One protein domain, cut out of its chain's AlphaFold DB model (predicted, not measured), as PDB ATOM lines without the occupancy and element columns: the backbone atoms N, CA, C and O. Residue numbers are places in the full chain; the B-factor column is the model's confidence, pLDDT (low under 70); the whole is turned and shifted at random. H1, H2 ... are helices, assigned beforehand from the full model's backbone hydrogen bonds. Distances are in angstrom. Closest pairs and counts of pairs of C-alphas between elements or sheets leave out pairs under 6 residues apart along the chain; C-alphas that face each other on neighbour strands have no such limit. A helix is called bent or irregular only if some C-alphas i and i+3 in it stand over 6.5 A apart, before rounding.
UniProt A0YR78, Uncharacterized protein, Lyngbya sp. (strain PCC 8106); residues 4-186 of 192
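AT A GLANCE: This is residues 4 to 186 of the 192 residues of an uncharacterized protein of Lyngbya sp. (strain PCC 8106) (UniProt A0YR78). Three long bent helices, H1, H4 and H5, run lengthwise; H2 and H3 pack on H1 and H4 towards opposite ends. The 183 printed residues include five named helices, all helix. Only just loose, close to compact, it spans 69 by 39 by 25 A, radius of gyration of the C-alphas 19.3 A.

IN THESE COORDINATES: Find C-alpha 4 at (274.946, 213.448, 192.171), beginning H1, residues 4 to 33; H2 is 53 to 66, H3 76 to 93, H4 97 to 129, H5 149 to 186. Each one helix by hydrogen bonds, H1, H4 and H5 bend into arms a and b: C-alphas 17 and 20 are 7.1 A apart, 111 and 114, like 156 and 159, 6.9 A.

HOW THE PARTS SIT: H1a, H3, H4a and H1b, H2, H4b are up-and-down bundles, each running against the one before. H4a touches H5b, closest C-alphas Ile 107 and Cys 169, 6.2 A. Every O i to N i+4 pair is within hydrogen-bond range in H1b, H2, H4b, H5a.

THE WHOLE: pLDDT is under 70 at residues 40 to 43 and 67 to 76.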
ATOM      1  N   LYS A   4     276.160 214.217 192.479       77.00
ATOM      2  CA  LYS A   4     274.946 213.448 192.171       77.00
ATOM      3  C   LYS A   4     273.920 214.242 191.347       77.00
ATOM      4  O   LYS A   4     273.349 213.696 190.410       77.00
ATOM      5  N   LEU A   5     273.726 215.527 191.653       78.56
ATOM      6  CA  LEU A   5     272.790 216.405 190.942       78.56
ATOM      7  C   LEU A   5     273.272 216.696 189.510       78.56
ATOM      8  O   LEU A   5     272.477 216.681 188.576       78.56
ATOM      9  N   SER A   6     274.587 216.868 189.325       79.94
ATOM     10  CA  SER A   6     275.199 217.108 188.007       79.94
ATOM     11  C   SER A   6     275.061 215.903 187.069       79.94
ATOM     12  O   SER A   6     274.746 216.063 185.894       79.94
ATOM     13  N   LYS A   7     275.220 214.677 187.592       81.44
ATOM     14  CA  LYS A   7     275.025 213.442 186.809       81.44
ATOM     15  C   LYS A   7     273.576 213.260 186.353       81.44
ATOM     16  O   LYS A   7     273.345 212.871 185.213       81.44
ATOM     17  N   ILE A   8     272.614 213.556 187.229       84.88
ATOM     18  CA  ILE A   8     271.182 213.486 186.897       84.88
ATOM     19  C   ILE A   8     270.841 214.514 185.812       84.88
ATOM     20  O   ILE A   8     270.184 214.170 184.835       84.88
ATOM     21  N   SER A   9     271.333 215.749 185.942       85.31
ATOM     22  CA  SER A   9     271.111 216.802 184.942       85.31
ATOM     23  C   SER A   9     271.667 216.422 183.566       85.31
ATOM     24  O   SER A   9     270.959 216.555 182.569       85.31
ATOM     25  N   LEU A  10     272.883 215.869 183.511       84.25
ATOM     26  CA  LEU A  10     273.485 215.383 182.270       84.25
ATOM     27  C   LEU A  10     272.660 214.251 181.635       84.25
ATOM     28  O   LEU A  10     272.427 214.253 180.430       84.25
ATOM     29  N   PHE A  11     272.189 213.299 182.443       86.25
ATOM     30  CA  PHE A  11     271.352 212.206 181.955       86.25
ATOM     31  C   PHE A  11     270.039 212.718 181.347       86.25
ATOM     32  O   PHE A  11     269.656 212.284 180.261       86.25
ATOM     33  N   ILE A  12     269.377 213.668 182.013       86.94
ATOM     34  CA  ILE A  12     268.154 214.305 181.505       86.94
ATOM     35  C   ILE A  12     268.441 215.046 180.195       86.94
ATOM     36  O   ILE A  12     267.669 214.923 179.248       86.94
ATOM     37  N   LEU A  13     269.565 215.765 180.111       86.25
ATOM     38  CA  LEU A  13     269.960 216.493 178.905       86.25
ATOM     39  C   LEU A  13     270.178 215.558 177.709       86.25
ATOM     40  O   LEU A  13     269.709 215.859 176.621       86.25
ATOM     41  N   ILE A  14     270.853 214.422 177.898       83.00
ATOM     42  CA  ILE A  14     271.093 213.455 176.814       83.00
ATOM     43  C   ILE A  14     269.774 212.808 176.365       83.00
ATOM     44  O   ILE A  14     269.541 212.633 175.173       83.00
ATOM     45  N   ASN A  15     268.880 212.486 177.301       86.06
ATOM     46  CA  ASN A  15     267.601 211.847 176.982       86.06
ATOM     47  C   ASN A  15     266.521 212.829 176.497       86.06
ATOM     48  O   ASN A  15     265.492 212.391 175.993       86.06
ATOM     49  N   SER A  16     266.724 214.144 176.579       87.12
ATOM     50  CA  SER A  16     265.751 215.102 176.035       87.12
ATOM     51  C   SER A  16     265.626 214.999 174.508       87.12
ATOM     52  O   SER A  16     264.570 215.299 173.960       87.12
ATOM     53  N   PHE A  17     266.650 214.482 173.823       84.25
ATOM     54  CA  PHE A  17     266.660 214.293 172.369       84.25
ATOM     55  C   PHE A  17     265.642 213.254 171.870       84.25
ATOM     56  O   PHE A  17     265.211 213.333 170.724       84.25
ATOM     57  N   ILE A  18     265.218 212.304 172.715       90.06
ATOM     58  CA  ILE A  18     264.159 211.335 172.369       90.06
ATOM     59  C   ILE A  18     262.756 211.832 172.750       90.06
ATOM     60  O   ILE A  18     261.757 211.208 172.389       90.06
ATOM     61  N   LEU A  19     262.656 212.966 173.452       90.38
ATOM     62  CA  LEU A  19     261.391 213.509 173.944       90.38
ATOM     63  C   LEU A  19     260.367 213.800 172.832       90.38
ATOM     64  O   LEU A  19     259.198 213.466 173.044       90.38
ATOM     65  N   PRO A  20     260.737 214.353 171.655       90.38
ATOM     66  CA  PRO A  20     259.774 214.574 170.574       90.38
ATOM     67  C   PRO A  20     259.080 213.280 170.130       90.38
ATOM     68  O   PRO A  20     257.868 213.259 169.944       90.38
ATOM     69  N   ILE A  21     259.826 212.175 170.056       91.38
ATOM     70  CA  ILE A  21     259.330 210.869 169.599       91.38
ATOM     71  C   ILE A  21     258.421 210.237 170.645       91.38
ATOM     72  O   ILE A  21     257.349 209.728 170.312       91.38
ATOM     73  N   ILE A  22     258.827 210.293 171.917       93.25
ATOM     74  CA  ILE A  22     258.003 209.818 173.035       93.25
ATOM     75  C   ILE A  22     256.684 210.594 173.061       93.25
ATOM     76  O   ILE A  22     255.618 209.994 173.170       93.25
ATOM     77  N   THR A  23     256.754 211.916 172.906       93.62
ATOM     78  CA  THR A  23     255.574 212.787 172.920       93.62
ATOM     79  C   THR A  23     254.658 212.493 171.734       93.62
ATOM     80  O   THR A  23     253.460 212.317 171.932       93.62
ATOM     81  N   ALA A  24     255.199 212.356 170.520       93.06
ATOM     82  CA  ALA A  24     254.419 211.984 169.340       93.06
ATOM     83  C   ALA A  24     253.741 210.615 169.510       93.06
ATOM     84  O   ALA A  24     252.544 210.487 169.271       93.06
ATOM     85  N   SER A  25     254.475 209.612 170.000       93.31
ATOM     86  CA  SER A  25     253.938 208.267 170.256       93.31
ATOM     87  C   SER A  25     252.813 208.294 171.294       93.31
ATOM     88  O   SER A  25     251.771 207.667 171.110       93.31
ATOM     89  N   PHE A  26     252.992 209.066 172.368       95.06
ATOM     90  CA  PHE A  26     251.964 209.259 173.384       95.06
ATOM     91  C   PHE A  26     250.718 209.943 172.812       95.06
ATOM     92  O   PHE A  26     249.609 209.500 173.090       95.06
ATOM     93  N   LEU A  27     250.881 210.977 171.982       93.44
ATOM     94  CA  LEU A  27     249.763 211.668 171.333       93.44
ATOM     95  C   LEU A  27     248.987 210.755 170.379       93.44
ATOM     96  O   LEU A  27     247.761 210.830 170.341       93.44
ATOM     97  N   VAL A  28     249.676 209.868 169.655       91.69
ATOM     98  CA  VAL A  28     249.033 208.850 168.810       91.69
ATOM     99  C   VAL A  28     248.154 207.934 169.663       91.69
ATOM    100  O   VAL A  28     246.961 207.812 169.388       91.69
ATOM    101  N   LEU A  29     248.698 207.362 170.742       92.62
ATOM    102  CA  LEU A  29     247.933 206.501 171.655       92.62
ATOM    103  C   LEU A  29     246.769 207.256 172.304       92.62
ATOM    104  O   LEU A  29     245.644 206.763 172.352       92.62
ATOM    105  N   PHE A  30     247.014 208.483 172.757       93.06
ATOM    106  CA  PHE A  30     245.991 209.329 173.353       93.06
ATOM    107  C   PHE A  30     244.854 209.617 172.363       93.06
ATOM    108  O   PHE A  30     243.688 209.490 172.732       93.06
ATOM    109  N   SER A  31     245.162 209.903 171.093       90.00
ATOM    110  CA  SER A  31     244.140 210.139 170.062       90.00
ATOM    111  C   SER A  31     243.225 208.925 169.853       90.00
ATOM    112  O   SER A  31     242.011 209.090 169.740       90.00
ATOM    113  N   GLN A  32     243.776 207.707 169.914       88.75
ATOM    114  CA  GLN A  32     242.991 206.472 169.830       88.75
ATOM    115  C   GLN A  32     242.037 206.329 171.024       88.75
ATOM    116  O   GLN A  32     240.882 205.953 170.843       88.75
ATOM    117  N   THR A  33     242.476 206.687 172.240       89.88
ATOM    118  CA  THR A  33     241.605 206.639 173.433       89.88
ATOM    119  C   THR A  33     240.459 207.650 173.396       89.88
ATOM    120  O   THR A  33     239.434 207.428 174.032       89.88
ATOM    121  N   GLN A  34     240.607 208.737 172.632       89.75
ATOM    122  CA  GLN A  34     239.556 209.738 172.417       89.75
ATOM    123  C   GLN A  34     238.618 209.377 171.249       89.75
ATOM    124  O   GLN A  34     237.743 210.166 170.903       89.75
ATOM    125  N   GLY A  35     238.789 208.201 170.632       85.25
ATOM    126  CA  GLY A  35     237.960 207.741 169.514       85.25
ATOM    127  C   GLY A  35     238.276 208.419 168.179       85.25
ATOM    128  O   GLY A  35     237.474 208.329 167.250       85.25
ATOM    129  N   CYS A  36     239.422 209.098 168.058       86.25
ATOM    130  CA  CYS A  36     239.822 209.694 166.790       86.25
ATOM    131  C   CYS A  36     240.212 208.615 165.774       86.25
ATOM    132  O   CYS A  36     241.001 207.711 166.060       86.25
ATOM    133  N   VAL A  37     239.687 208.747 164.557       84.69
ATOM    134  CA  VAL A  37     240.033 207.876 163.433       84.69
ATOM    135  C   VAL A  37     241.388 208.307 162.881       84.69
ATOM    136  O   VAL A  37     241.539 209.411 162.364       84.69
ATOM    137  N   LEU A  38     242.384 207.429 163.005       81.12
ATOM    138  CA  LEU A  38     243.758 207.719 162.592       81.12
ATOM    139  C   LEU A  38     243.912 207.873 161.075       81.12
ATOM    140  O   LEU A  38     244.696 208.714 160.645       81.12
ATOM    141  N   VAL A  39     243.196 207.072 160.281       81.31
ATOM    142  CA  VAL A  39     243.411 206.922 158.831       81.31
ATOM    143  C   VAL A  39     242.082 206.687 158.117       81.31
ATOM    144  O   VAL A  39     241.219 205.984 158.640       81.31
ATOM    145  N   GLY A  40     241.935 207.235 156.908       66.38
ATOM    146  CA  GLY A  40     240.846 206.917 155.981       66.38
ATOM    147  C   GLY A  40     240.176 208.154 155.388       66.38
ATOM    148  O   GLY A  40     240.426 209.277 155.806       66.38
ATOM    149  N   GLU A  41     239.276 207.945 154.427       58.28
ATOM    150  CA  GLU A  41     238.547 209.011 153.712       58.28
ATOM    151  C   GLU A  41     237.660 209.867 154.642       58.28
ATOM    152  O   GLU A  41     237.318 211.004 154.329       58.28
ATOM    153  N   GLN A  42     237.339 209.340 155.830       61.34
ATOM    154  CA  GLN A  42     236.628 210.040 156.903       61.34
ATOM    155  C   GLN A  42     237.554 210.630 157.980       61.34
ATOM    156  O   GLN A  42     237.064 211.057 159.027       61.34
ATOM    157  N   SER A  43     238.878 210.654 157.775       66.25
ATOM    158  CA  SER A  43     239.801 211.245 158.747       66.25
ATOM    159  C   SER A  43     239.598 212.761 158.789       66.25
ATOM    160  O   SER A  43     240.126 213.510 157.965       66.25
ATOM    161  N   SER A  44     238.793 213.217 159.739       77.31
ATOM    162  CA  SER A  44     238.659 214.622 160.090       77.31
ATOM    163  C   SER A  44     239.742 215.014 161.094       77.31
ATOM    164  O   SER A  44     240.401 214.170 161.705       77.31
ATOM    165  N   GLN A  45     239.958 216.320 161.249       84.19
ATOM    166  CA  GLN A  45     240.930 216.833 162.207       84.19
ATOM    167  C   GLN A  45     240.548 216.429 163.637       84.19
ATOM    168  O   GLN A  45     239.493 216.815 164.140       84.19
ATOM    169  N   CYS A  46     241.426 215.681 164.307       85.94
ATOM    170  CA  CYS A  46     241.235 215.289 165.705       85.94
ATOM    171  C   CYS A  46     241.526 216.480 166.634       85.94
ATOM    172  O   CYS A  46     242.686 216.829 166.879       85.94
ATOM    173  N   LEU A  47     240.460 217.110 167.133       88.38
ATOM    174  CA  LEU A  47     240.500 218.253 168.046       88.38
ATOM    175  C   LEU A  47     240.175 217.804 169.472       88.38
ATOM    176  O   LEU A  47     239.050 217.401 169.757       88.38
ATOM    177  N   VAL A  48     241.140 217.930 170.383       87.94
ATOM    178  CA  VAL A  48     240.949 217.640 171.813       87.94
ATOM    179  C   VAL A  48     241.219 218.916 172.603       87.94
ATOM    180  O   VAL A  48     242.291 219.500 172.484       87.94
ATOM    181  N   PHE A  49     240.231 219.400 173.364       87.31
ATOM    182  CA  PHE A  49     240.289 220.703 174.056       87.31
ATOM    183  C   PHE A  49     240.677 221.888 173.140       87.31
ATOM    184  O   PHE A  49     241.336 222.829 173.574       87.31
ATOM    185  N   GLY A  50     240.294 221.843 171.858       85.56
ATOM    186  CA  GLY A  50     240.640 222.869 170.862       85.56
ATOM    187  C   GLY A  50     242.054 222.756 170.277       85.56
ATOM    188  O   GLY A  50     242.417 223.556 169.417       85.56
ATOM    189  N   LEU A  51     242.845 221.761 170.690       89.31
ATOM    190  CA  LEU A  51     244.158 221.465 170.120       89.31
ATOM    191  C   LEU A  51     244.035 220.412 169.017       89.31
ATOM    192  O   LEU A  51     243.474 219.339 169.235       89.31
ATOM    193  N   ASN A  52     244.596 220.704 167.841       92.00
ATOM    194  CA  ASN A  52     244.680 219.742 166.746       92.00
ATOM    195  C   ASN A  52     245.845 218.772 167.000       92.00
ATOM    196  O   ASN A  52     247.019 219.131 166.863       92.00
ATOM    197  N   ILE A  53     245.504 217.542 167.380       91.81
ATOM    198  CA  ILE A  53     246.475 216.506 167.740       91.81
ATOM    199  C   ILE A  53     247.294 216.060 166.524       91.81
ATOM    200  O   ILE A  53     248.491 215.812 166.659       91.81
ATOM    201  N   GLY A  54     246.691 216.032 165.331       90.44
ATOM    202  CA  GLY A  54     247.388 215.688 164.089       90.44
ATOM    203  C   GLY A  54     248.540 216.649 163.784       90.44
ATOM    204  O   GLY A  54     249.656 216.203 163.528       90.44
ATOM    205  N   ILE A  55     248.306 217.961 163.921       92.06
ATOM    206  CA  ILE A  55     249.339 218.995 163.708       92.06
ATOM    207  C   ILE A  55     250.448 218.880 164.760       92.06
ATOM    208  O   ILE A  55     251.624 219.079 164.458       92.06
ATOM    209  N   LEU A  56     250.098 218.568 166.013       93.31
ATOM    210  CA  LEU A  56     251.100 218.366 167.061       93.31
ATOM    211  C   LEU A  56     251.998 217.168 166.746       93.31
ATOM    212  O   LEU A  56     253.219 217.292 166.835       93.31
ATOM    213  N   ILE A  57     251.412 216.037 166.345       92.31
ATOM    214  CA  ILE A  57     252.163 214.841 165.949       92.31
ATOM    215  C   ILE A  57     253.090 215.165 164.776       92.31
ATOM    216  O   ILE A  57     254.284 214.882 164.863       92.31
ATOM    217  N   GLU A  58     252.574 215.811 163.729       91.81
ATOM    218  CA  GLU A  58     253.367 216.230 162.569       91.81
ATOM    219  C   GLU A  58     254.574 217.073 163.001       91.81
ATOM    220  O   GLU A  58     255.710 216.753 162.651       91.81
ATOM    221  N   LYS A  59     254.359 218.095 163.839       91.31
ATOM    222  CA  LYS A  59     255.434 218.970 164.327       91.31
ATOM    223  C   LYS A  59     256.460 218.238 165.185       91.31
ATOM    224  O   LYS A  59     257.648 218.517 165.056       91.31
ATOM    225  N   PHE A  60     256.049 217.315 166.053       91.94
ATOM    226  CA  PHE A  60     256.995 216.533 166.859       91.94
ATOM    227  C   PHE A  60     257.808 215.549 166.009       91.94
ATOM    228  O   PHE A  60     259.008 215.375 166.245       91.94
ATOM    229  N   ILE A  61     257.192 214.952 164.988       89.62
ATOM    230  CA  ILE A  61     257.902 214.125 164.006       89.62
ATOM    231  C   ILE A  61     258.888 214.996 163.220       89.62
ATOM    232  O   ILE A  61     260.069 214.671 163.165       89.62
ATOM    233  N   GLN A  62     258.463 216.150 162.701       86.94
ATOM    234  CA  GLN A  62     259.361 217.078 162.008       86.94
ATOM    235  C   GLN A  62     260.503 217.566 162.907       86.94
ATOM    236  O   GLN A  62     261.647 217.656 162.459       86.94
ATOM    237  N   LEU A  63     260.234 217.839 164.185       85.75
ATOM    238  CA  LEU A  63     261.256 218.220 165.157       85.75
ATOM    239  C   LEU A  63     262.294 217.106 165.353       85.75
ATOM    240  O   LEU A  63     263.477 217.400 165.510       85.75
ATOM    241  N   THR A  64     261.874 215.839 165.270       84.06
ATOM    242  CA  THR A  64     262.778 214.677 165.300       84.06
ATOM    243  C   THR A  64     263.762 214.688 164.135       84.06
ATOM    244  O   THR A  64     264.866 214.179 164.276       84.06
ATOM    245  N   TRP A  65     263.413 215.301 163.005       77.19
ATOM    246  CA  TRP A  65     264.334 215.463 161.881       77.19
ATOM    247  C   TRP A  65     265.258 216.662 162.070       77.19
ATOM    248  O   TRP A  65     266.437 216.577 161.760       77.19
ATOM    249  N   HIS A  66     264.770 217.751 162.661       73.88
ATOM    250  CA  HIS A  66     265.562 218.971 162.847       73.88
ATOM    251  C   HIS A  66     266.634 218.864 163.944       73.88
ATOM    252  O   HIS A  66     267.672 219.513 163.847       73.88
ATOM    253  N   PHE A  67     266.381 218.096 165.006       62.59
ATOM    254  CA  PHE A  67     267.194 218.131 166.231       62.59
ATOM    255  C   PHE A  67     268.427 217.195 166.249       62.59
ATOM    256  O   PHE A  67     269.410 217.536 166.907       62.59
ATOM    257  N   PRO A  68     268.433 216.052 165.535       56.06
ATOM    258  CA  PRO A  68     269.609 215.192 165.386       56.06
ATOM    259  C   PRO A  68     270.178 215.158 163.958       56.06
ATOM    260  O   PRO A  68     271.306 214.700 163.775       56.06
ATOM    261  N   LEU A  69     269.431 215.627 162.948       55.66
ATOM    262  CA  LEU A  69     269.783 215.467 161.538       55.66
ATOM    263  C   LEU A  69     269.730 216.782 160.775       55.66
ATOM    264  O   LEU A  69     268.743 217.187 160.171       55.66
ATOM    265  N   MET A  70     270.889 217.418 160.769       53.28
ATOM    266  CA  MET A  70     271.259 218.462 159.837       53.28
ATOM    267  C   MET A  70     270.872 218.135 158.387       53.28
ATOM    268  O   MET A  70     271.621 217.476 157.669       53.28
ATOM    269  N   MET A  71     269.743 218.660 157.922       48.34
ATOM    270  CA  MET A  71     269.421 218.688 156.493       48.34
ATOM    271  C   MET A  71     269.190 220.104 155.962       48.34
ATOM    272  O   MET A  71     268.569 220.315 154.927       48.34
ATOM    273  N   SER A  72     269.777 221.090 156.637       52.56
ATOM    274  CA  SER A  72     270.126 222.361 156.013       52.56
ATOM    275  C   SER A  72     271.645 222.557 156.105       52.56
ATOM    276  O   SER A  72     272.257 222.118 157.085       52.56
ATOM    277  N   PRO A  73     272.281 223.258 155.146       49.88
ATOM    278  CA  PRO A  73     273.673 223.716 155.266       49.88
ATOM    279  C   PRO A  73     273.955 224.472 156.578       49.88
ATOM    280  O   PRO A  73     275.095 224.597 157.010       49.88
ATOM    281  N   GLN A  74     272.894 224.950 157.230       57.50
ATOM    282  CA  GLN A  74     272.902 225.677 158.492       57.50
ATOM    283  C   GLN A  74     272.906 224.743 159.715       57.50
ATOM    284  O   GLN A  74     273.225 225.194 160.808       57.50
ATOM    285  N   GLY A  75     272.571 223.456 159.551       57.91
ATOM    286  CA  GLY A  75     272.485 222.461 160.623       57.91
ATOM    287  C   GLY A  75     273.819 221.789 160.956       57.91
ATOM    288  O   GLY A  75     274.059 221.522 162.135       57.91
ATOM    289  N   ILE A  76     274.677 221.540 159.939       67.81
ATOM    290  CA  ILE A  76     276.113 221.135 160.022       67.81
ATOM    291  C   ILE A  76     276.817 221.408 161.357       67.81
ATOM    292  O   ILE A  76     277.323 220.595 162.127       67.81
ATOM    293  N   LEU A  77     276.869 222.700 161.586       71.06
ATOM    294  CA  LEU A  77     277.667 223.313 162.606       71.06
ATOM    295  C   LEU A  77     276.975 223.207 163.980       71.06
ATOM    296  O   LEU A  77     277.628 222.739 164.913       71.06
ATOM    297  N   PRO A  78     275.669 223.522 164.128       72.19
ATOM    298  CA  PRO A  78     274.931 223.351 165.377       72.19
ATOM    299  C   PRO A  78     275.056 221.989 166.056       72.19
ATOM    300  O   PRO A  78     275.337 221.962 167.251       72.19
ATOM    301  N   ALA A  79     274.875 220.862 165.357       71.94
ATOM    302  CA  ALA A  79     274.921 219.570 166.055       71.94
ATOM    303  C   ALA A  79     276.358 219.126 166.380       71.94
ATOM    304  O   ALA A  79     276.575 218.526 167.431       71.94
ATOM    305  N   PHE A  80     277.362 219.516 165.583       76.88
ATOM    306  CA  PHE A  80     278.766 219.343 165.977       76.88
ATOM    307  C   PHE A  80     279.102 220.166 167.231       76.88
ATOM    308  O   PHE A  80     279.729 219.656 168.163       76.88
ATOM    309  N   ILE A  81     278.629 221.416 167.296       81.88
ATOM    310  CA  ILE A  81     278.748 222.277 168.480       81.88
ATOM    311  C   ILE A  81     278.032 221.638 169.676       81.88
ATOM    312  O   ILE A  81     278.629 221.535 170.744       81.88
ATOM    313  N   ALA A  82     276.796 221.162 169.511       80.31
ATOM    314  CA  ALA A  82     276.023 220.544 170.586       80.31
ATOM    315  C   ALA A  82     276.717 219.291 171.142       80.31
ATOM    316  O   ALA A  82     276.878 219.175 172.357       80.31
ATOM    317  N   ILE A  83     277.201 218.395 170.272       83.00
ATOM    318  CA  ILE A  83     277.967 217.206 170.679       83.00
ATOM    319  C   ILE A  83     279.242 217.627 171.415       83.00
ATOM    320  O   ILE A  83     279.528 217.100 172.488       83.00
ATOM    321  N   THR A  84     279.978 218.609 170.891       85.31
ATOM    322  CA  THR A  84     281.217 219.097 171.517       85.31
ATOM    323  C   THR A  84     280.949 219.693 172.900       85.31
ATOM    324  O   THR A  84     281.647 219.356 173.855       85.31
ATOM    325  N   ILE A  85     279.906 220.517 173.046       87.94
ATOM    326  CA  ILE A  85     279.485 221.083 174.336       87.94
ATOM    327  C   ILE A  85     279.108 219.965 175.310       87.94
ATOM    328  O   ILE A  85     279.549 219.988 176.455       87.94
ATOM    329  N   ILE A  86     278.337 218.967 174.872       87.75
ATOM    330  CA  ILE A  86     277.935 217.839 175.722       87.75
ATOM    331  C   ILE A  86     279.157 217.030 176.164       87.75
ATOM    332  O   ILE A  86     279.273 216.715 177.347       87.75
ATOM    333  N   VAL A  87     280.106 216.755 175.267       88.31
ATOM    334  CA  VAL A  87     281.370 216.086 175.611       88.31
ATOM    335  C   VAL A  87     282.169 216.917 176.619       88.31
ATOM    336  O   VAL A  87     282.634 216.375 177.622       88.31
ATOM    337  N   ILE A  88     282.275 218.234 176.435       88.56
ATOM    338  CA  ILE A  88     282.933 219.120 177.408       88.56
ATOM    339  C   ILE A  88     282.223 219.047 178.766       88.56
ATOM    340  O   ILE A  88     282.877 218.843 179.788       88.56
ATOM    341  N   LEU A  89     280.892 219.135 178.802       88.06
ATOM    342  CA  LEU A  89     280.112 219.018 180.036       88.06
ATOM    343  C   LEU A  89     280.314 217.658 180.720       88.06
ATOM    344  O   LEU A  89     280.402 217.605 181.950       88.06
ATOM    345  N   ILE A  90     280.439 216.573 179.949       88.94
ATOM    346  CA  ILE A  90     280.785 215.238 180.455       88.94
ATOM    347  C   ILE A  90     282.155 215.264 181.127       88.94
ATOM    348  O   ILE A  90     282.275 214.765 182.244       88.94
ATOM    349  N   HIS A  91     283.162 215.875 180.503       87.62
ATOM    350  CA  HIS A  91     284.505 215.996 181.079       87.62
ATOM    351  C   HIS A  91     284.560 216.886 182.325       87.62
ATOM    352  O   HIS A  91     285.335 216.613 183.239       87.62
ATOM    353  N   LEU A  92     283.725 217.924 182.391       86.81
ATOM    354  CA  LEU A  92     283.614 218.790 183.567       86.81
ATOM    355  C   LEU A  92     282.855 218.115 184.720       86.81
ATOM    356  O   LEU A  92     283.105 218.412 185.887       86.81
ATOM    357  N   THR A  93     281.929 217.204 184.406       86.25
ATOM    358  CA  THR A  93     281.040 216.575 185.394       86.25
ATOM    359  C   THR A  93     281.555 215.224 185.888       86.25
ATOM    360  O   THR A  93     281.468 214.909 187.079       86.25
ATOM    361  N   LEU A  94     282.047 214.382 184.981       86.44
ATOM    362  CA  LEU A  94     282.489 213.023 185.265       86.44
ATOM    363  C   LEU A  94     284.009 212.980 185.374       86.44
ATOM    364  O   LEU A  94     284.729 213.533 184.553       86.44
ATOM    365  N   ARG A  95     284.513 212.247 186.369       82.56
ATOM    366  CA  ARG A  95     285.952 212.053 186.582       82.56
ATOM    367  C   ARG A  95     286.332 210.586 186.403       82.56
ATOM    368  O   ARG A  95     285.539 209.685 186.682       82.56
ATOM    369  N   GLY A  96     287.565 210.339 185.965       82.44
ATOM    370  CA  GLY A  96     288.124 208.990 185.841       82.44
ATOM    371  C   GLY A  96     287.580 208.229 184.632       82.44
ATOM    372  O   GLY A  96     287.313 208.819 183.594       82.44
ATOM    373  N   ARG A  97     287.424 206.907 184.736       86.00
ATOM    374  CA  ARG A  97     287.063 206.051 183.589       86.00
ATOM    375  C   ARG A  97     285.636 206.271 183.062       86.00
ATOM    376  O   ARG A  97     285.369 205.987 181.901       86.00
ATOM    377  N   GLN A  98     284.722 206.796 183.887       86.12
ATOM    378  CA  GLN A  98     283.332 207.034 183.473       86.12
ATOM    379  C   GLN A  98     283.224 208.085 182.359       86.12
ATOM    380  O   GLN A  98     282.389 207.923 181.477       86.12
ATOM    381  N   GLN A  99     284.084 209.112 182.360       87.38
ATOM    382  CA  GLN A  99     284.052 210.171 181.342       87.38
ATOM    383  C   GLN A  99     284.226 209.601 179.924       87.38
ATOM    384  O   GLN A  99     283.496 209.967 179.017       87.38
ATOM    385  N   PHE A 100     285.128 208.627 179.770       89.88
ATOM    386  CA  PHE A 100     285.458 208.016 178.488       89.88
ATOM    387  C   PHE A 100     284.254 207.295 177.878       89.88
ATOM    388  O   PHE A 100     283.877 207.550 176.737       89.88
ATOM    389  N   PHE A 101     283.612 206.427 178.665       91.94
ATOM    390  CA  PHE A 101     282.462 205.658 178.199       91.94
ATOM    391  C   PHE A 101     281.241 206.536 177.927       91.94
ATOM    392  O   PHE A 101     280.553 206.309 176.937       91.94
ATOM    393  N   TRP A 102     280.982 207.548 178.761       91.06
ATOM    394  CA  TRP A 102     279.856 208.460 178.549       91.06
ATOM    395  C   TRP A 102     280.053 209.357 177.326       91.06
ATOM    396  O   TRP A 102     279.099 209.553 176.576       91.06
ATOM    397  N   SER A 103     281.268 209.855 177.081       90.94
ATOM    398  CA  SER A 103     281.570 210.637 175.876       90.94
ATOM    399  C   SER A 103     281.381 209.804 174.611       90.94
ATOM    400  O   SER A 103     280.672 210.237 173.705       90.94
ATOM    401  N   LEU A 104     281.929 208.580 174.575       92.62
ATOM    402  CA  LEU A 104     281.708 207.661 173.454       92.62
ATOM    403  C   LEU A 104     280.224 207.337 173.273       92.62
ATOM    404  O   LEU A 104     279.717 207.419 172.163       92.62
ATOM    405  N   PHE A 105     279.506 207.037 174.356       92.38
ATOM    406  CA  PHE A 105     278.071 206.787 174.286       92.38
ATOM    407  C   PHE A 105     277.318 207.966 173.654       92.38
ATOM    408  O   PHE A 105     276.516 207.750 172.753       92.38
ATOM    409  N   CYS A 106     277.606 209.208 174.052       90.06
ATOM    410  CA  CYS A 106     276.899 210.385 173.538       90.06
ATOM    411  C   CYS A 106     277.184 210.670 172.061       90.06
ATOM    412  O   CYS A 106     276.259 211.052 171.343       90.06
ATOM    413  N   ILE A 107     278.424 210.448 171.606       90.31
ATOM    414  CA  ILE A 107     278.825 210.617 170.195       90.31
ATOM    415  C   ILE A 107     277.964 209.748 169.266       90.31
ATOM    416  O   ILE A 107     277.663 210.163 168.151       90.31
ATOM    417  N   TRP A 108     277.554 208.565 169.724       91.31
ATOM    418  CA  TRP A 108     276.714 207.645 168.955       91.31
ATOM    419  C   TRP A 108     275.224 207.832 169.237       91.31
ATOM    420  O   TRP A 108     274.412 207.858 168.317       91.31
ATOM    421  N   TYR A 109     274.859 207.979 170.509       89.94
ATOM    422  CA  TYR A 109     273.473 208.027 170.955       89.94
ATOM    423  C   TYR A 109     272.709 209.203 170.342       89.94
ATOM    424  O   TYR A 109     271.651 209.000 169.753       89.94
ATOM    425  N   ILE A 110     273.251 210.419 170.451       86.62
ATOM    426  CA  ILE A 110     272.554 211.655 170.069       86.62
ATOM    427  C   ILE A 110     272.196 211.696 168.572       86.62
ATOM    428  O   ILE A 110     271.032 211.951 168.270       86.62
ATOM    429  N   PRO A 111     273.124 211.443 167.628       83.00
ATOM    430  CA  PRO A 111     272.797 211.530 166.202       83.00
ATOM    431  C   PRO A 111     271.995 210.331 165.671       83.00
ATOM    432  O   PRO A 111     271.248 210.473 164.701       83.00
ATOM    433  N   ILE A 112     272.133 209.143 166.271       86.94
ATOM    434  CA  ILE A 112     271.582 207.909 165.684       86.94
ATOM    435  C   ILE A 112     270.262 207.504 166.337       86.94
ATOM    436  O   ILE A 112     269.298 207.215 165.632       86.94
ATOM    437  N   ILE A 113     270.192 207.463 167.668       89.75
ATOM    438  CA  ILE A 113     269.064 206.826 168.363       89.75
ATOM    439  C   ILE A 113     267.737 207.566 168.145       89.75
ATOM    440  O   ILE A 113     266.771 206.901 167.763       89.75
ATOM    441  N   PRO A 114     267.647 208.902 168.302       87.56
ATOM    442  CA  PRO A 114     266.421 209.629 167.983       87.56
ATOM    443  C   PRO A 114     265.989 209.418 166.525       87.56
ATOM    444  O   PRO A 114     264.826 209.151 166.249       87.56
ATOM    445  N   SER A 115     266.936 209.439 165.592       86.50
ATOM    446  CA  SER A 115     266.679 209.255 164.161       86.50
ATOM    447  C   SER A 115     266.056 207.892 163.853       86.50
ATOM    448  O   SER A 115     265.038 207.805 163.166       86.50
ATOM    449  N   VAL A 116     266.627 206.821 164.410       89.56
ATOM    450  CA  VAL A 116     266.125 205.451 164.235       89.56
ATOM    451  C   VAL A 116     264.734 205.294 164.849       89.56
ATOM    452  O   VAL A 116     263.833 204.766 164.198       89.56
ATOM    453  N   LEU A 117     264.535 205.782 166.075       91.12
ATOM    454  CA  LEU A 117     263.233 205.722 166.745       91.12
ATOM    455  C   LEU A 117     262.165 206.533 165.991       91.12
ATOM    456  O   LEU A 117     261.023 206.086 165.880       91.12
ATOM    457  N   GLY A 118     262.541 207.678 165.417       90.44
ATOM    458  CA  GLY A 118     261.670 208.484 164.566       90.44
ATOM    459  C   GLY A 118     261.230 207.732 163.310       90.44
ATOM    460  O   GLY A 118     260.044 207.730 162.984       90.44
ATOM    461  N   ILE A 119     262.158 207.044 162.630       91.25
ATOM    462  CA  ILE A 119     261.830 206.241 161.437       91.25
ATOM    463  C   ILE A 119     260.850 205.127 161.800       91.25
ATOM    464  O   ILE A 119     259.898 204.891 161.058       91.25
ATOM    465  N   ILE A 120     261.072 204.442 162.925       93.12
ATOM    466  CA  ILE A 120     260.191 203.364 163.390       93.12
ATOM    467  C   ILE A 120     258.772 203.899 163.613       93.12
ATOM    468  O   ILE A 120     257.814 203.291 163.137       93.12
ATOM    469  N   LEU A 121     258.636 205.053 164.277       92.00
ATOM    470  CA  LEU A 121     257.337 205.684 164.502       92.00
ATOM    471  C   LEU A 121     256.649 206.065 163.184       92.00
ATOM    472  O   LEU A 121     255.466 205.781 163.008       92.00
ATOM    473  N   VAL A 122     257.374 206.676 162.244       91.88
ATOM    474  CA  VAL A 122     256.794 207.056 160.948       91.88
ATOM    475  C   VAL A 122     256.405 205.840 160.117       91.88
ATOM    476  O   VAL A 122     255.323 205.845 159.541       91.88
ATOM    477  N   ARG A 123     257.224 204.784 160.085       91.75
ATOM    478  CA  ARG A 123     256.867 203.527 159.407       91.75
ATOM    479  C   ARG A 123     255.600 202.922 159.993       91.75
ATOM    480  O   ARG A 123     254.694 202.597 159.240       91.75
ATOM    481  N   PHE A 124     255.497 202.872 161.320       91.62
ATOM    482  CA  PHE A 124     254.282 202.415 161.987       91.62
ATOM    483  C   PHE A 124     253.051 203.226 161.555       91.62
ATOM    484  O   PHE A 124     252.027 202.644 161.210       91.62
ATOM    485  N   LEU A 125     253.144 204.560 161.520       90.69
ATOM    486  CA  LEU A 125     252.038 205.414 161.075       90.69
ATOM    487  C   LEU A 125     251.722 205.250 159.582       90.69
ATOM    488  O   LEU A 125     250.553 205.271 159.206       90.69
ATOM    489  N   ALA A 126     252.738 205.069 158.739       90.31
ATOM    490  CA  ALA A 126     252.573 204.851 157.308       90.31
ATOM    491  C   ALA A 126     251.875 203.519 157.006       90.31
ATOM    492  O   ALA A 126     250.971 203.496 156.172       90.31
ATOM    493  N   ASP A 127     252.222 202.454 157.731       89.81
ATOM    494  CA  ASP A 127     251.595 201.136 157.595       89.81
ATOM    495  C   ASP A 127     250.113 201.181 158.001       89.81
ATOM    496  O   ASP A 127     249.262 200.636 157.304       89.81
ATOM    497  N   GLN A 128     249.779 201.900 159.081       87.44
ATOM    498  CA  GLN A 128     248.376 202.163 159.442       87.44
ATOM    499  C   GLN A 128     247.673 202.996 158.360       87.44
ATOM    500  O   GLN A 128     246.502 202.777 158.059       87.44
ATOM    501  N   GLY A 129     248.408 203.957 157.792       84.94
ATOM    502  CA  GLY A 129     248.002 204.907 156.759       84.94
ATOM    503  C   GLY A 129     247.722 204.309 155.381       84.94
ATOM    504  O   GLY A 129     247.108 204.975 154.549       84.94
ATOM    505  N   ASN A 130     248.224 203.098 155.114       85.81
ATOM    506  CA  ASN A 130     248.502 202.608 153.757       85.81
ATOM    507  C   ASN A 130     249.264 203.646 152.904       85.81
ATOM    508  O   ASN A 130     249.043 203.780 151.699       85.81
ATOM    509  N   CYS A 131     250.154 204.407 153.542       86.69
ATOM    510  CA  CYS A 131     250.926 205.457 152.897       86.69
ATOM    511  C   CYS A 131     252.252 204.911 152.369       86.69
ATOM    512  O   CYS A 131     252.956 204.167 153.047       86.69
ATOM    513  N   VAL A 132     252.634 205.344 151.168       86.38
ATOM    514  CA  VAL A 132     253.916 204.973 150.565       86.38
ATOM    515  C   VAL A 132     254.991 205.974 150.980       86.38
ATOM    516  O   VAL A 132     254.914 207.156 150.636       86.38
ATOM    517  N   LEU A 133     256.019 205.490 151.679       85.06
ATOM    518  CA  LEU A 133     257.240 206.251 151.950       85.06
ATOM    519  C   LEU A 133     258.096 206.295 150.681       85.06
ATOM    520  O   LEU A 133     258.493 205.252 150.164       85.06
ATOM    521  N   ASN A 134     258.368 207.496 150.171       85.06
ATOM    522  CA  ASN A 134     259.154 207.702 148.957       85.06
ATOM    523  C   ASN A 134     260.161 208.843 149.158       85.06
ATOM    524  O   ASN A 134     259.804 209.914 149.636       85.06
ATOM    525  N   GLU A 135     261.397 208.598 148.734       82.62
ATOM    526  CA  GLU A 135     262.538 209.517 148.806       82.62
ATOM    527  C   GLU A 135     262.559 210.554 147.674       82.62
ATOM    528  O   GLU A 135     263.337 211.500 147.717       82.62
ATOM    529  N   GLY A 136     261.738 210.373 146.635       80.50
ATOM    530  CA  GLY A 136     261.688 211.253 145.467       80.50
ATOM    531  C   GLY A 136     260.646 212.370 145.551       80.50
ATOM    532  O   GLY A 136     260.752 213.340 144.805       80.50
ATOM    533  N   ASN A 137     259.628 212.245 146.415       81.44
ATOM    534  CA  ASN A 137     258.586 213.265 146.573       81.44
ATOM    535  C   ASN A 137     257.802 213.121 147.891       81.44
ATOM    536  O   ASN A 137     257.557 212.008 148.359       81.44
ATOM    537  N   ALA A 138     257.324 214.246 148.429       85.81
ATOM    538  CA  ALA A 138     256.394 214.289 149.553       85.81
ATOM    539  C   ALA A 138     254.963 213.968 149.082       85.81
ATOM    540  O   ALA A 138     254.191 214.851 148.707       85.81
ATOM    541  N   ASN A 139     254.608 212.681 149.077       85.06
ATOM    542  CA  ASN A 139     253.252 212.246 148.742       85.06
ATOM    543  C   ASN A 139     252.267 212.623 149.851       85.06
ATOM    544  O   ASN A 139     252.585 212.518 151.035       85.06
ATOM    545  N   SER A 140     251.047 213.013 149.476       85.81
ATOM    546  CA  SER A 140     249.998 213.300 150.451       85.81
ATOM    547  C   SER A 140     249.654 212.047 151.256       85.81
ATOM    548  O   SER A 140     249.225 211.045 150.684       85.81
ATOM    549  N   CYS A 141     249.803 212.125 152.575       86.50
ATOM    550  CA  CYS A 141     249.412 211.071 153.505       86.50
ATOM    551  C   CYS A 141     248.629 211.708 154.648       86.50
ATOM    552  O   CYS A 141     249.180 212.503 155.407       86.50
ATOM    553  N   LEU A 142     247.339 211.397 154.743       88.31
ATOM    554  CA  LEU A 142     246.463 211.973 155.755       88.31
ATOM    555  C   LEU A 142     246.448 211.083 156.995       88.31
ATOM    556  O   LEU A 142     245.965 209.955 156.948       88.31
ATOM    557  N   ILE A 143     246.941 211.626 158.104       88.38
ATOM    558  CA  ILE A 143     246.844 211.020 159.431       88.38
ATOM    559  C   ILE A 143     246.095 212.008 160.323       88.38
ATOM    560  O   ILE A 143     246.495 213.168 160.438       88.38
ATOM    561  N   LEU A 144     244.991 211.574 160.940       88.56
ATOM    562  CA  LEU A 144     244.103 212.430 161.747       88.56
ATOM    563  C   LEU A 144     243.656 213.706 160.998       88.56
ATOM    564  O   LEU A 144     243.602 214.791 161.582       88.56
ATOM    565  N   GLY A 145     243.404 213.596 159.687       85.06
ATOM    566  CA  GLY A 145     243.009 214.723 158.833       85.06
ATOM    567  C   GLY A 145     244.113 215.752 158.556       85.06
ATOM    568  O   GLY A 145     243.812 216.845 158.073       85.06
ATOM    569  N   VAL A 146     245.375 215.436 158.863       89.38
ATOM    570  CA  VAL A 146     246.547 216.293 158.618       89.38
ATOM    571  C   VAL A 146     247.473 215.620 157.615       89.38
ATOM    572  O   VAL A 146     247.753 214.427 157.721       89.38
ATOM    573  N   ASN A 147     247.939 216.381 156.623       89.56
ATOM    574  CA  ASN A 147     248.849 215.867 155.607       89.56
ATOM    575  C   ASN A 147     250.275 215.781 156.169       89.56
ATOM    576  O   ASN A 147     250.955 216.792 156.286       89.56
ATOM    577  N   MET A 148     250.732 214.568 156.469       89.44
ATOM    578  CA  MET A 148     252.070 214.287 156.996       89.44
ATOM    579  C   MET A 148     253.116 214.017 155.902       89.44
ATOM    580  O   MET A 148     254.214 213.551 156.209       89.44
ATOM    581  N   GLY A 149     252.807 214.300 154.633       88.81
ATOM    582  CA  GLY A 149     253.672 213.981 153.494       88.81
ATOM    583  C   GLY A 149     255.106 214.499 153.631       88.81
ATOM    584  O   GLY A 149     256.053 213.751 153.398       88.81
ATOM    585  N   GLU A 150     255.291 215.739 154.091       86.38
ATOM    586  CA  GLU A 150     256.628 216.309 154.315       86.38
ATOM    587  C   GLU A 150     257.375 215.621 155.466       86.38
ATOM    588  O   GLU A 150     258.565 215.317 155.361       86.38
ATOM    589  N   ALA A 151     256.674 215.329 156.564       86.81
ATOM    590  CA  ALA A 151     257.255 214.634 157.708       86.81
ATOM    591  C   ALA A 151     257.706 213.209 157.331       86.81
ATOM    592  O   ALA A 151     258.737 212.732 157.813       86.81
ATOM    593  N   PHE A 152     256.950 212.548 156.453       90.00
ATOM    594  CA  PHE A 152     257.214 211.191 155.975       90.00
ATOM    595  C   PHE A 152     258.319 211.161 154.920       90.00
ATOM    596  O   PHE A 152     259.160 210.261 154.936       90.00
ATOM    597  N   TYR A 153     258.376 212.182 154.064       88.38
ATOM    598  CA  TYR A 153     259.506 212.409 153.171       88.38
ATOM    599  C   TYR A 153     260.814 212.524 153.965       88.38
ATOM    600  O   TYR A 153     261.764 211.797 153.678       88.38
ATOM    601  N   GLY A 154     260.837 213.326 155.036       85.06
ATOM    602  CA  GLY A 154     261.995 213.407 155.933       85.06
ATOM    603  C   GLY A 154     262.440 212.030 156.440       85.06
ATOM    604  O   GLY A 154     263.610 211.670 156.313       85.06
ATOM    605  N   ALA A 155     261.496 211.208 156.906       86.12
ATOM    606  CA  ALA A 155     261.772 209.851 157.382       86.12
ATOM    607  C   ALA A 155     262.362 208.920 156.310       86.12
ATOM    608  O   ALA A 155     263.144 208.029 156.642       86.12
ATOM    609  N   SER A 156     261.990 209.107 155.041       87.06
ATOM    610  CA  SER A 156     262.505 208.300 153.930       87.06
ATOM    611  C   SER A 156     263.964 208.618 153.595       87.06
ATOM    612  O   SER A 156     264.714 207.717 153.236       87.06
ATOM    613  N   VAL A 157     264.407 209.862 153.804       87.56
ATOM    614  CA  VAL A 157     265.786 210.288 153.508       87.56
ATOM    615  C   VAL A 157     266.746 210.032 154.679       87.56
ATOM    616  O   VAL A 157     267.947 209.839 154.483       87.56
ATOM    617  N   VAL A 158     266.231 209.968 155.910       85.25
ATOM    618  CA  VAL A 158     267.024 209.749 157.134       85.25
ATOM    619  C   VAL A 158     267.980 208.540 157.083       85.25
ATOM    620  O   VAL A 158     269.113 208.688 157.545       85.25
ATOM    621  N   PRO A 159     267.624 207.359 156.535       86.94
ATOM    622  CA  PRO A 159     268.551 206.229 156.435       86.94
ATOM    623  C   PRO A 159     269.853 206.561 155.693       86.94
ATOM    624  O   PRO A 159     270.929 206.164 156.143       86.94
ATOM    625  N   TRP A 160     269.783 207.352 154.617       85.44
ATOM    626  CA  TRP A 160     270.970 207.819 153.891       85.44
ATOM    627  C   TRP A 160     271.851 208.720 154.754       85.44
ATOM    628  O   TRP A 160     273.079 208.640 154.702       85.44
ATOM    629  N   LEU A 161     271.231 209.540 155.600       80.75
ATOM    630  CA  LEU A 161     271.953 210.389 156.543       80.75
ATOM    631  C   LEU A 161     272.635 209.563 157.632       80.75
ATOM    632  O   LEU A 161     273.779 209.844 157.982       80.75
ATOM    633  N   ILE A 162     271.978 208.517 158.136       84.69
ATOM    634  CA  ILE A 162     272.585 207.600 159.108       84.69
ATOM    635  C   ILE A 162     273.823 206.928 158.495       84.69
ATOM    636  O   ILE A 162     274.852 206.841 159.166       84.69
ATOM    637  N   LEU A 163     273.772 206.530 157.217       87.31
ATOM    638  CA  LEU A 163     274.937 205.977 156.514       87.31
ATOM    639  C   LEU A 163     276.115 206.961 156.457       87.31
ATOM    640  O   LEU A 163     277.255 206.538 156.629       87.31
ATOM    641  N   LEU A 164     275.857 208.261 156.270       84.44
ATOM    642  CA  LEU A 164     276.889 209.305 156.313       84.44
ATOM    643  C   LEU A 164     277.382 209.590 157.743       84.44
ATOM    644  O   LEU A 164     278.557 209.884 157.955       84.44
ATOM    645  N   LEU A 165     276.504 209.507 158.739       83.88
ATOM    646  CA  LEU A 165     276.840 209.807 160.130       83.88
ATOM    647  C   LEU A 165     277.712 208.743 160.780       83.88
ATOM    648  O   LEU A 165     278.574 209.090 161.582       83.88
ATOM    649  N   ILE A 166     277.532 207.469 160.436       89.06
ATOM    650  CA  ILE A 166     278.345 206.370 160.974       89.06
ATOM    651  C   ILE A 166     279.858 206.637 160.825       89.06
ATOM    652  O   ILE A 166     280.556 206.606 161.843       89.06
ATOM    653  N   PRO A 167     280.406 206.934 159.627       89.56
ATOM    654  CA  PRO A 167     281.827 207.234 159.492       89.56
ATOM    655  C   PRO A 167     282.228 208.511 160.236       89.56
ATOM    656  O   PRO A 167     283.306 208.543 160.825       89.56
ATOM    657  N   ILE A 168     281.372 209.536 160.299       87.06
ATOM    658  CA  ILE A 168     281.649 210.762 161.067       87.06
ATOM    659  C   ILE A 168     281.779 210.448 162.566       87.06
ATOM    660  O   ILE A 168     282.767 210.831 163.197       87.06
ATOM    661  N   CYS A 169     280.833 209.699 163.136       88.94
ATOM    662  CA  CYS A 169     280.877 209.242 164.524       88.94
ATOM    663  C   CYS A 169     282.122 208.388 164.796       88.94
ATOM    664  O   CYS A 169     282.735 208.535 165.857       88.94
ATOM    665  N   LEU A 170     282.542 207.543 163.845       92.38
ATOM    666  CA  LEU A 170     283.791 206.779 163.940       92.38
ATOM    667  C   LEU A 170     285.020 207.690 163.978       92.38
ATOM    668  O   LEU A 170     285.848 207.534 164.874       92.38
ATOM    669  N   PHE A 171     285.132 208.660 163.066       91.75
ATOM    670  CA  PHE A 171     286.251 209.606 163.046       91.75
ATOM    671  C   PHE A 171     286.335 210.422 164.340       91.75
ATOM    672  O   PHE A 171     287.411 210.519 164.931       91.75
ATOM    673  N   ILE A 172     285.205 210.947 164.822       90.44
ATOM    674  CA  ILE A 172     285.148 211.695 166.088       90.44
ATOM    675  C   ILE A 172     285.527 210.787 167.265       90.44
ATOM    676  O   ILE A 172     286.304 211.196 168.126       90.44
ATOM    677  N   SER A 173     285.037 209.544 167.290       93.25
ATOM    678  CA  SER A 173     285.382 208.570 168.335       93.25
ATOM    679  C   SER A 173     286.876 208.237 168.332       93.25
ATOM    680  O   SER A 173     287.496 208.213 169.393       93.25
ATOM    681  N   LEU A 174     287.479 208.013 167.161       95.25
ATOM    682  CA  LEU A 174     288.915 207.750 167.020       95.25
ATOM    683  C   LEU A 174     289.745 208.939 167.499       95.25
ATOM    684  O   LEU A 174     290.642 208.771 168.323       95.25
ATOM    685  N   PHE A 175     289.410 210.141 167.034       93.44
ATOM    686  CA  PHE A 175     290.081 211.369 167.445       93.44
ATOM    687  C   PHE A 175     289.991 211.579 168.962       93.44
ATOM    688  O   PHE A 175     290.996 211.850 169.622       93.44
ATOM    689  N   TYR A 176     288.807 211.356 169.534       92.31
ATOM    690  CA  TYR A 176     288.585 211.401 170.974       92.31
ATOM    691  C   TYR A 176     289.454 210.390 171.735       92.31
ATOM    692  O   TYR A 176     290.098 210.750 172.721       92.31
ATOM    693  N   MET A 177     289.510 209.137 171.270       94.25
ATOM    694  CA  MET A 177     290.333 208.093 171.888       94.25
ATOM    695  C   MET A 177     291.825 208.437 171.849       94.25
ATOM    696  O   MET A 177     292.510 208.229 172.851       94.25
ATOM    697  N   ILE A 178     292.318 208.997 170.739       95.25
ATOM    698  CA  ILE A 178     293.715 209.435 170.603       95.25
ATOM    699  C   ILE A 178     294.025 210.537 171.618       95.25
ATOM    700  O   ILE A 178     294.982 210.407 172.379       95.25
ATOM    701  N   ILE A 179     293.197 211.585 171.693       92.44
ATOM    702  CA  ILE A 179     293.385 212.673 172.666       92.44
ATOM    703  C   ILE A 179     293.359 212.128 174.093       92.44
ATOM    704  O   ILE A 179     294.233 212.449 174.896       92.44
ATOM    705  N   TYR A 180     292.381 211.281 174.413       91.94
ATOM    706  CA  TYR A 180     292.258 210.694 175.742       91.94
ATOM    707  C   TYR A 180     293.494 209.864 176.119       91.94
ATOM    708  O   TYR A 180     294.000 209.984 177.236       91.94
ATOM    709  N   ALA A 181     294.020 209.065 175.186       92.31
ATOM    710  CA  ALA A 181     295.233 208.277 175.388       92.31
ATOM    711  C   ALA A 181     296.478 209.157 175.577       92.31
ATOM    712  O   ALA A 181     297.254 208.899 176.497       92.31
ATOM    713  N   LEU A 182     296.643 210.213 174.773       93.81
ATOM    714  CA  LEU A 182     297.749 211.170 174.907       93.81
ATOM    715  C   LEU A 182     297.715 211.885 176.259       93.81
ATOM    716  O   LEU A 182     298.734 211.966 176.942       93.81
ATOM    717  N   VAL A 183     296.539 212.344 176.692       91.19
ATOM    718  CA  VAL A 183     296.366 212.974 178.010       91.19
ATOM    719  C   VAL A 183     296.732 212.004 179.133       91.19
ATOM    720  O   VAL A 183     297.435 212.383 180.068       91.19
ATOM    721  N   LEU A 184     296.310 210.740 179.042       90.62
ATOM    722  CA  LEU A 184     296.690 209.726 180.025       90.62
ATOM    723  C   LEU A 184     298.192 209.420 180.018       90.62
ATOM    724  O   LEU A 184     298.755 209.219 181.092       90.62
ATOM    725  N   ALA A 185     298.830 209.377 178.846       91.94
ATOM    726  CA  ALA A 185     300.270 209.163 178.724       91.94
ATOM    727  C   ALA A 185     301.055 210.302 179.393       91.94
ATOM    728  O   ALA A 185     301.887 210.030 180.255       91.94
ATOM    729  N   MET A 186     300.696 211.560 179.114       92.38
ATOM    730  CA  MET A 186     301.324 212.732 179.740       92.38
ATOM    731  C   MET A 186     301.165 212.743 181.267       92.38
ATOM    732  O   MET A 186     302.104 213.064 181.990       92.38
TER     733      MET A 186